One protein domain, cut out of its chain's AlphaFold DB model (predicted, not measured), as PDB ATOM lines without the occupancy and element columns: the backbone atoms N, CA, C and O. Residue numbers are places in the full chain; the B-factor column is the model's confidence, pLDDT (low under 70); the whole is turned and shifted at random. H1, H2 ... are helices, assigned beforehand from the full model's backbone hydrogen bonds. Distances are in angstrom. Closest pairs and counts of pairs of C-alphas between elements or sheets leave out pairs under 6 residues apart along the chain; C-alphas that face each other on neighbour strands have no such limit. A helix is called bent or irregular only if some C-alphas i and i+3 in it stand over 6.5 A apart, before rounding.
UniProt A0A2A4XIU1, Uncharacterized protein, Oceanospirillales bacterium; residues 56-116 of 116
ATOM      1  N   ASN A  56      77.772  72.603  29.243       81.88
ATOM      2  CA  ASN A  56      77.964  71.619  30.318       81.88
ATOM      3  C   ASN A  56      76.657  71.391  31.092       81.88
ATOM      4  O   ASN A  56      76.115  72.307  31.727       81.88
ATOM      5  N   LYS A  57      76.090  70.189  30.962       78.31
ATOM      6  CA  LYS A  57      74.814  69.830  31.592       78.31
ATOM      7  C   LYS A  57      74.998  69.290  33.001       78.31
ATOM      8  O   LYS A  57      74.208  69.654  33.864       78.31
ATOM      9  N   ALA A  58      76.006  68.452  33.222       80.94
ATOM     10  CA  ALA A  58      76.177  67.737  34.484       80.94
ATOM     11  C   ALA A  58      76.484  68.705  35.636       80.94
ATOM     12  O   ALA A  58      75.733  68.756  36.605       80.94
ATOM     13  N   GLU A  59      77.495  69.557  35.460       81.12
ATOM     14  CA  GLU A  59      77.926  70.526  36.479       81.12
ATOM     15  C   GLU A  59      76.800  71.500  36.856       81.12
ATOM     16  O   GLU A  59      76.537  71.761  38.026       81.12
ATOM     17  N   ARG A  60      76.038  71.980  35.865       81.81
ATOM     18  CA  ARG A  60      74.890  72.858  36.136       81.81
ATOM     19  C   ARG A  60      73.727  72.146  36.804       81.81
ATOM     20  O   ARG A  60      72.985  72.788  37.540       81.81
ATOM     21  N   GLN A  61      73.492  70.872  36.505       84.75
ATOM     22  CA  GLN A  61      72.418  70.133  37.163       84.75
ATOM     23  C   GLN A  61      72.722  69.924  38.645       84.75
ATOM     24  O   GLN A  61      71.800  70.046  39.451       84.75
ATOM     25  N   GLU A  62      73.985  69.672  38.979       87.06
ATOM     26  CA  GLU A  62      74.469  69.559  40.353       87.06
ATOM     27  C   GLU A  62      74.349  70.899  41.093       87.06
ATOM     28  O   GLU A  62      73.629  70.974  42.088       87.06
ATOM     29  N   GLU A  63      74.887  71.992  40.537       87.94
ATOM     30  CA  GLU A  63      74.788  73.330  41.150       87.94
ATOM     31  C   GLU A  63      73.322  73.757  41.371       87.94
ATOM     32  O   GLU A  63      72.955  74.364  42.381       87.94
ATOM     33  N   MET A  64      72.442  73.433  40.420       86.62
ATOM     34  CA  MET A  64      71.018  73.744  40.535       86.62
ATOM     35  C   MET A  64      70.311  72.881  41.581       86.62
ATOM     36  O   MET A  64      69.369  73.377  42.197       86.62
ATOM     37  N   ALA A  65      70.728  71.628  41.777       88.44
ATOM     38  CA  ALA A  65      70.188  70.760  42.819       88.44
ATOM     39  C   ALA A  65      70.614  71.245  44.213       88.44
ATOM     40  O   ALA A  65      69.761  71.400  45.086       88.44
ATOM     41  N   GLU A  66      71.888  71.600  44.396       91.69
ATOM     42  CA  GLU A  66      72.386  72.167  45.656       91.69
ATOM     43  C   GLU A  66      71.651  73.461  46.026       91.69
ATOM     44  O   GLU A  66      71.191  73.635  47.155       91.69
ATOM     45  N   ARG A  67      71.461  74.363  45.054       89.56
ATOM     46  CA  ARG A  67      70.695  75.601  45.268       89.56
ATOM     47  C   ARG A  67      69.234  75.340  45.616       89.56
ATOM     48  O   ARG A  67      68.656  76.108  46.385       89.56
ATOM     49  N   GLN A  68      68.621  74.316  45.024       89.56
ATOM     50  CA  GLN A  68      67.233  73.946  45.315       89.56
ATOM     51  C   GLN A  68      67.085  73.472  46.756       89.56
ATOM     52  O   GLN A  68      66.185  73.953  47.448       89.56
ATOM     53  N   GLU A  69      67.993  72.614  47.217       90.12
ATOM     54  CA  GLU A  69      67.972  72.098  48.584       90.12
ATOM     55  C   GLU A  69      68.260  73.208  49.603       90.12
ATOM     56  O   GLU A  69      67.477  73.420  50.528       90.12
ATOM     57  N   ALA A  70      69.291  74.025  49.365       93.50
ATOM     58  CA  ALA A  70      69.617  75.161  50.230       93.50
ATOM     59  C   ALA A  70      68.450  76.163  50.357       93.50
ATOM     60  O   ALA A  70      68.223  76.759  51.413       93.50
ATOM     61  N   MET A  71      67.675  76.355  49.285       92.69
ATOM     62  CA  MET A  71      66.473  77.191  49.316       92.69
ATOM     63  C   MET A  71      65.327  76.532  50.083       92.69
ATOM     64  O   MET A  71      64.652  77.223  50.846       92.69
ATOM     65  N   ALA A  72      65.120  75.224  49.919       92.12
ATOM     66  CA  ALA A  72      64.111  74.485  50.672       92.12
ATOM     67  C   ALA A  72      64.389  74.535  52.185       92.12
ATOM     68  O   ALA A  72      63.472  74.774  52.974       92.12
ATOM     69  N   GLU A  73      65.658  74.409  52.587       92.94
ATOM     70  CA  GLU A  73      66.096  74.568  53.978       92.94
ATOM     71  C   GLU A  73      65.883  75.992  54.495       92.94
ATOM     72  O   GLU A  73      65.303  76.190  55.566       92.94
ATOM     73  N   ARG A  74      66.291  77.005  53.720       94.06
ATOM     74  CA  ARG A  74      66.128  78.416  54.100       94.06
ATOM     75  C   ARG A  74      64.662  78.799  54.285       94.06
ATOM     76  O   ARG A  74      64.338  79.577  55.184       94.06
ATOM     77  N   LEU A  75      63.790  78.270  53.434       92.50
ATOM     78  CA  LEU A  75      62.345  78.472  53.504       92.50
ATOM     79  C   LEU A  75      61.676  77.595  54.572       92.50
ATOM     80  O   LEU A  75      60.499  77.805  54.856       92.50
ATOM     81  N   LYS A  76      62.421  76.664  55.190       94.50
ATOM     82  CA  LYS A  76      61.933  75.711  56.198       94.50
ATOM     83  C   LYS A  76      60.684  74.969  55.720       94.50
ATOM     84  O   LYS A  76      59.714  74.830  56.463       94.50
ATOM     85  N   LEU A  77      60.706  74.536  54.459       92.50
ATOM     86  CA  LEU A  77      59.590  73.820  53.851       92.50
ATOM     87  C   LEU A  77      59.395  72.468  54.544       92.50
ATOM     88  O   LEU A  77      60.367  71.742  54.775       92.50
ATOM     89  N   ASN A  78      58.140  72.139  54.848       93.81
ATOM     90  CA  ASN A  78      57.763  70.810  55.325       93.81
ATOM     91  C   ASN A  78      57.717  69.795  54.168       93.81
ATOM     92  O   ASN A  78      57.880  70.164  53.005       93.81
ATOM     93  N   ASP A  79      57.470  68.524  54.476       93.00
ATOM     94  CA  ASP A  79      57.544  67.444  53.484       93.00
ATOM     95  C   ASP A  79      56.536  67.602  52.333       93.00
ATOM     96  O   ASP A  79      56.888  67.406  51.171       93.00
ATOM     97  N   GLU A  80      55.304  68.036  52.620       92.81
ATOM     98  CA  GLU A  80      54.287  68.279  51.587       92.81
ATOM     99  C   GLU A  80      54.671  69.455  50.677       92.81
ATOM    100  O   GLU A  80      54.584  69.369  49.450       92.81
ATOM    101  N   GLN A  81      55.162  70.551  51.260       90.56
ATOM    102  CA  GLN A  81      55.641  71.716  50.517       90.56
ATOM    103  C   GLN A  81      56.893  71.395  49.701       90.56
ATOM    104  O   GLN A  81      57.035  71.906  48.593       90.56
ATOM    105  N   ARG A  82      57.782  70.538  50.219       92.44
ATOM    106  CA  ARG A  82      58.952  70.020  49.497       92.44
ATOM    107  C   ARG A  82      58.537  69.169  48.302       92.44
ATOM    108  O   ARG A  82      59.138  69.309  47.243       92.44
ATOM    109  N   GLY A  83      57.483  68.360  48.434       92.12
ATOM    110  CA  GLY A  83      56.889  67.631  47.312       92.12
ATOM    111  C   GLY A  83      56.472  68.568  46.176       92.12
ATOM    112  O   GLY A  83      56.971  68.447  45.058       92.12
ATOM    113  N   ILE A  84      55.653  69.578  46.488       92.75
ATOM    114  CA  ILE A  84      55.192  70.579  45.507       92.75
ATOM    115  C   ILE A  84      56.372  71.380  44.930       92.75
ATOM    116  O   ILE A  84      56.427  71.666  43.734       92.75
ATOM    117  N   TRP A  85      57.340  71.745  45.770       91.56
ATOM    118  CA  TRP A  85      58.546  72.460  45.355       91.56
ATOM    119  C   TRP A  85      59.352  71.661  44.328       91.56
ATOM    120  O   TRP A  85      59.727  72.198  43.282       91.56
ATOM    121  N   ASN A  86      59.560  70.369  44.583       92.56
ATOM    122  CA  ASN A  86      60.271  69.472  43.679       92.56
ATOM    123  C   ASN A  86      59.539  69.322  42.341       92.56
ATOM    124  O   ASN A  86      60.183  69.383  41.296       92.56
ATOM    125  N   GLU A  87      58.208  69.212  42.351       93.56
ATOM    126  CA  GLU A  87      57.404  69.164  41.122       93.56
ATOM    127  C   GLU A  87      57.571  70.432  40.271       93.56
ATOM    128  O   GLU A  87      57.836  70.343  39.069       93.56
ATOM    129  N   ILE A  88      57.508  71.619  40.888       91.25
ATOM    130  CA  ILE A  88      57.718  72.903  40.192       91.25
ATOM    131  C   ILE A  88      59.122  72.970  39.580       91.25
ATOM    132  O   ILE A  88      59.306  73.451  38.454       91.25
ATOM    133  N   HIS A  89      60.134  72.526  40.325       91.06
ATOM    134  CA  HIS A  89      61.514  72.535  39.857       91.06
ATOM    135  C   HIS A  89      61.758  71.536  38.728       91.06
ATOM    136  O   HIS A  89      62.457  71.874  37.768       91.06
ATOM    137  N   GLU A  90      61.145  70.359  38.795       91.56
ATOM    138  CA  GLU A  90      61.215  69.349  37.748       91.56
ATOM    139  C   GLU A  90      60.530  69.827  36.462       91.56
ATOM    140  O   GLU A  90      61.116  69.760  35.379       91.56
ATOM    141  N   GLU A  91      59.348  70.441  36.561       92.88
ATOM    142  CA  GLU A  91      58.683  71.021  35.393       92.88
ATOM    143  C   GLU A  91      59.549  72.115  34.743       92.88
ATOM    144  O   GLU A  91      59.753  72.140  33.521       92.88
ATOM    145  N   ARG A  92      60.137  73.003  35.556       89.50
ATOM    146  CA  ARG A  92      61.064  74.035  35.068       89.50
ATOM    147  C   ARG A  92      62.299  73.434  34.406       89.50
ATOM    148  O   ARG A  92      62.721  73.958  33.370       89.50
ATOM    149  N   ARG A  93      62.863  72.357  34.963       88.31
ATOM    150  CA  ARG A  93      64.005  71.628  34.389       88.31
ATOM    151  C   ARG A  93      63.658  71.127  32.991       88.31
ATOM    152  O   ARG A  93      64.345  71.473  32.032       88.31
ATOM    153  N   GLN A  94      62.526  70.445  32.837       91.25
ATOM    154  CA  GLN A  94      62.077  69.931  31.541       91.25
ATOM    155  C   GLN A  94      61.817  71.045  30.518       91.25
ATOM    156  O   GLN A  94      62.167  70.919  29.339       91.25
ATOM    157  N   GLN A  95      61.210  72.160  30.937       91.94
ATOM    158  CA  GLN A  95      61.011  73.311  30.053       91.94
ATOM    159  C   GLN A  95      62.345  73.934  29.620       91.94
ATOM    160  O   GLN A  95      62.504  74.301  28.451       91.94
ATOM    161  N   HIS A  96      63.297  74.056  30.544       87.38
ATOM    162  CA  HIS A  96      64.635  74.556  30.259       87.38
ATOM    163  C   HIS A  96      65.375  73.637  29.279       87.38
ATOM    164  O   HIS A  96      65.891  74.120  28.271       87.38
ATOM    165  N   ASP A  97      65.336  72.323  29.490       87.50
ATOM    166  CA  ASP A  97      65.990  71.346  28.620       87.50
ATOM    167  C   ASP A  97      65.442  71.399  27.190       87.50
ATOM    168  O   ASP A  97      66.214  71.460  26.231       87.50
ATOM    169  N   LYS A  98      64.119  71.526  27.027       92.06
ATOM    170  CA  LYS A  98      63.489  71.738  25.710       92.06
ATOM    171  C   LYS A  98      63.975  73.024  25.030       92.06
ATOM    172  O   LYS A  98      64.148  73.058  23.807       92.06
ATOM    173  N   ARG A  99      64.172  74.112  25.785       88.25
ATOM    174  CA  ARG A  99      64.706  75.380  25.246       88.25
ATOM    175  C   ARG A  99      66.171  75.226  24.844       88.25
ATOM    176  O   ARG A  99      66.541  75.676  23.759       88.25
ATOM    177  N   MET A 100      66.970  74.560  25.673       84.06
ATOM    178  CA  MET A 100      68.383  74.303  25.408       84.06
ATOM    179  C   MET A 100      68.578  73.411  24.189       84.06
ATOM    180  O   MET A 100      69.410  73.727  23.347       84.06
ATOM    181  N   GLU A 101      67.766  72.370  24.017       89.62
ATOM    182  CA  GLU A 101      67.819  71.508  22.835       89.62
ATOM    183  C   GLU A 101      67.497  72.291  21.550       89.62
ATOM    184  O   GLU A 101      68.200  72.190  20.541       89.62
ATOM    185  N   LYS A 102      66.461  73.143  21.581       91.31
ATOM    186  CA  LYS A 102      66.132  74.033  20.453       91.31
ATOM    187  C   LYS A 102      67.269  75.010  20.152       91.31
ATOM    188  O   LYS A 102      67.550  75.273  18.981       91.31
ATOM    189  N   MET A 103      67.904  75.555  21.187       86.25
ATOM    190  CA  MET A 103      69.033  76.472  21.049       86.25
ATOM    191  C   MET A 103      70.256  75.759  20.462       86.25
ATOM    192  O   MET A 103      70.784  76.231  19.457       86.25
ATOM    193  N   GLN A 104      70.621  74.581  20.977       86.06
ATOM    194  CA  GLN A 104      71.699  73.743  20.442       86.06
ATOM    195  C   GLN A 104      71.473  73.408  18.963       86.06
ATOM    196  O   GLN A 104      72.380  73.569  18.152       86.06
ATOM    197  N   LYS A 105      70.248  73.038  18.559       90.12
ATOM    198  CA  LYS A 105      69.919  72.783  17.141       90.12
ATOM    199  C   LYS A 105      70.137  74.012  16.254       90.12
ATOM    200  O   LYS A 105      70.640  73.881  15.138       90.12
ATOM    201  N   LYS A 106      69.755  75.206  16.720       88.25
ATOM    202  CA  LYS A 106      69.984  76.463  15.987       88.25
ATOM    203  C   LYS A 106      71.470  76.810  15.920       88.25
ATOM    204  O   LYS A 106      71.932  77.218  14.860       88.25
ATOM    205  N   MET A 107      72.201  76.625  17.018       85.38
ATOM    206  CA  MET A 107      73.643  76.861  17.064       85.38
ATOM    207  C   MET A 107      74.393  75.918  16.138       85.38
ATOM    208  O   MET A 107      75.171  76.399  15.328       85.38
ATOM    209  N   LYS A 108      74.070  74.620  16.137       87.25
ATOM    210  CA  LYS A 108      74.659  73.652  15.204       87.25
ATOM    211  C   LYS A 108      74.532  74.107  13.749       87.25
ATOM    212  O   LYS A 108      75.534  74.192  13.054       87.25
ATOM    213  N   LYS A 109      73.334  74.531  13.326       89.06
ATOM    214  CA  LYS A 109      73.121  75.081  11.974       89.06
ATOM    215  C   LYS A 109      73.986  76.311  11.681       89.06
ATOM    216  O   LYS A 109      74.480  76.444  10.569       89.06
ATOM    217  N   ARG A 110      74.152  77.216  12.652       85.06
ATOM    218  CA  ARG A 110      74.999  78.413  12.506       85.06
ATOM    219  C   ARG A 110      76.482  78.049  12.411       85.06
ATOM    220  O   ARG A 110      77.173  78.587  11.558       85.06
ATOM    221  N   CYS A 111      76.946  77.109  13.229       85.94
ATOM    222  CA  CYS A 111      78.311  76.591  13.168       85.94
ATOM    223  C   CYS A 111      78.596  75.914  11.819       85.94
ATOM    224  O   CYS A 111      79.645  76.146  11.232       85.94
ATOM    225  N   ASP A 112      77.646  75.136  11.290       86.06
ATOM    226  CA  ASP A 112      77.778  74.487   9.979       86.06
ATOM    227  C   ASP A 112      77.826  75.509   8.826       86.06
ATOM    228  O   ASP A 112      78.532  75.297   7.843       86.06
ATOM    229  N   GLN A 113      77.106  76.631   8.944       83.69
ATOM    230  CA  GLN A 113      77.151  77.734   7.972       83.69
ATOM    231  C   GLN A 113      78.470  78.509   8.006       83.69
ATOM    232  O   GLN A 113      78.906  78.970   6.962       83.69
ATOM    233  N   LEU A 114      79.100  78.643   9.176       78.56
ATOM    234  CA  LEU A 114      80.399  79.310   9.333       78.56
ATOM    235  C   LEU A 114      81.580  78.473   8.818       78.56
ATOM    236  O   LEU A 114      82.646  79.025   8.570       78.56
ATOM    237  N   LYS A 115      81.407  77.150   8.691       67.94
ATOM    238  CA  LYS A 115      82.417  76.228   8.142       67.94
ATOM    239  C   LYS A 115      82.394  76.129   6.608       67.94
ATOM    240  O   LYS A 115      83.281  75.485   6.052       67.94
ATOM    241  N   LYS A 116      81.375  76.691   5.951       55.69
ATOM    242  CA  LYS A 116      81.253  76.783   4.487       55.69
ATOM    243  C   LYS A 116      81.844  78.088   3.981       55.69
ATOM    244  O   LYS A 116      82.416  78.039   2.873       55.69
TER     245      LYS A 116
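This is residues 56 to 116 of the 116 residues of an uncharacterized protein of Oceanospirillales bacterium (UniProt A0A2A4XIU1). One long helix, H2, makes the length of a rod, and the shorter helix H1 is folded back beside its first part, the two forming a loose, narrow, uneven V joined by a tight turn. The last part of the long arm, residues 101 to 116, of which 101 to 114 belong to H2, sticks out free. The printed part has 61 residues with two named helices, H1 then H2, and no named strand, and its class is all helix. It is extended, with a radius of gyration of the C-alphas of 16.6 A and spans of 56 by 18 by 13 A.

H2, residues 79 to 114, is the longest helix, and H1, residues 58 to 74, is close to it but not clearly touching, with 2 pairs of C-alphas within 8 A. Their closest C-alphas are those of Ala 72 and Arg 82, 6.9 A apart. The two helices run opposite ways at a shallow tilt of 27 degrees, and their centres are 15.7 A apart. In H1 and H2 every O i to N i+4 pair is within hydrogen-bond range.

H2 has 36 residues and measures 51.1 A from C-alpha 79 at (57.544, 67.444, 53.484) to C-alpha 114 at (80.399, 79.310, 9.333). H1 has 17 residues and measures 24.5 A from its first C-alpha, that of Ala 58 at (76.177, 67.737, 34.484), to its last, that of Arg 74. Neither helix is bent.

The two C-alphas farthest apart are those of Asn 78 and Lys 116, at 56.3 A. Without residues 101 to 116 the body has 45 residues and spans 32 by 18 by 10 A. The link from H1 to H2 is tight, with 4 residues, and the printed part has no cut. The mean pLDDT of the printed part is 88.1, and residues 115 to 116 are under 70.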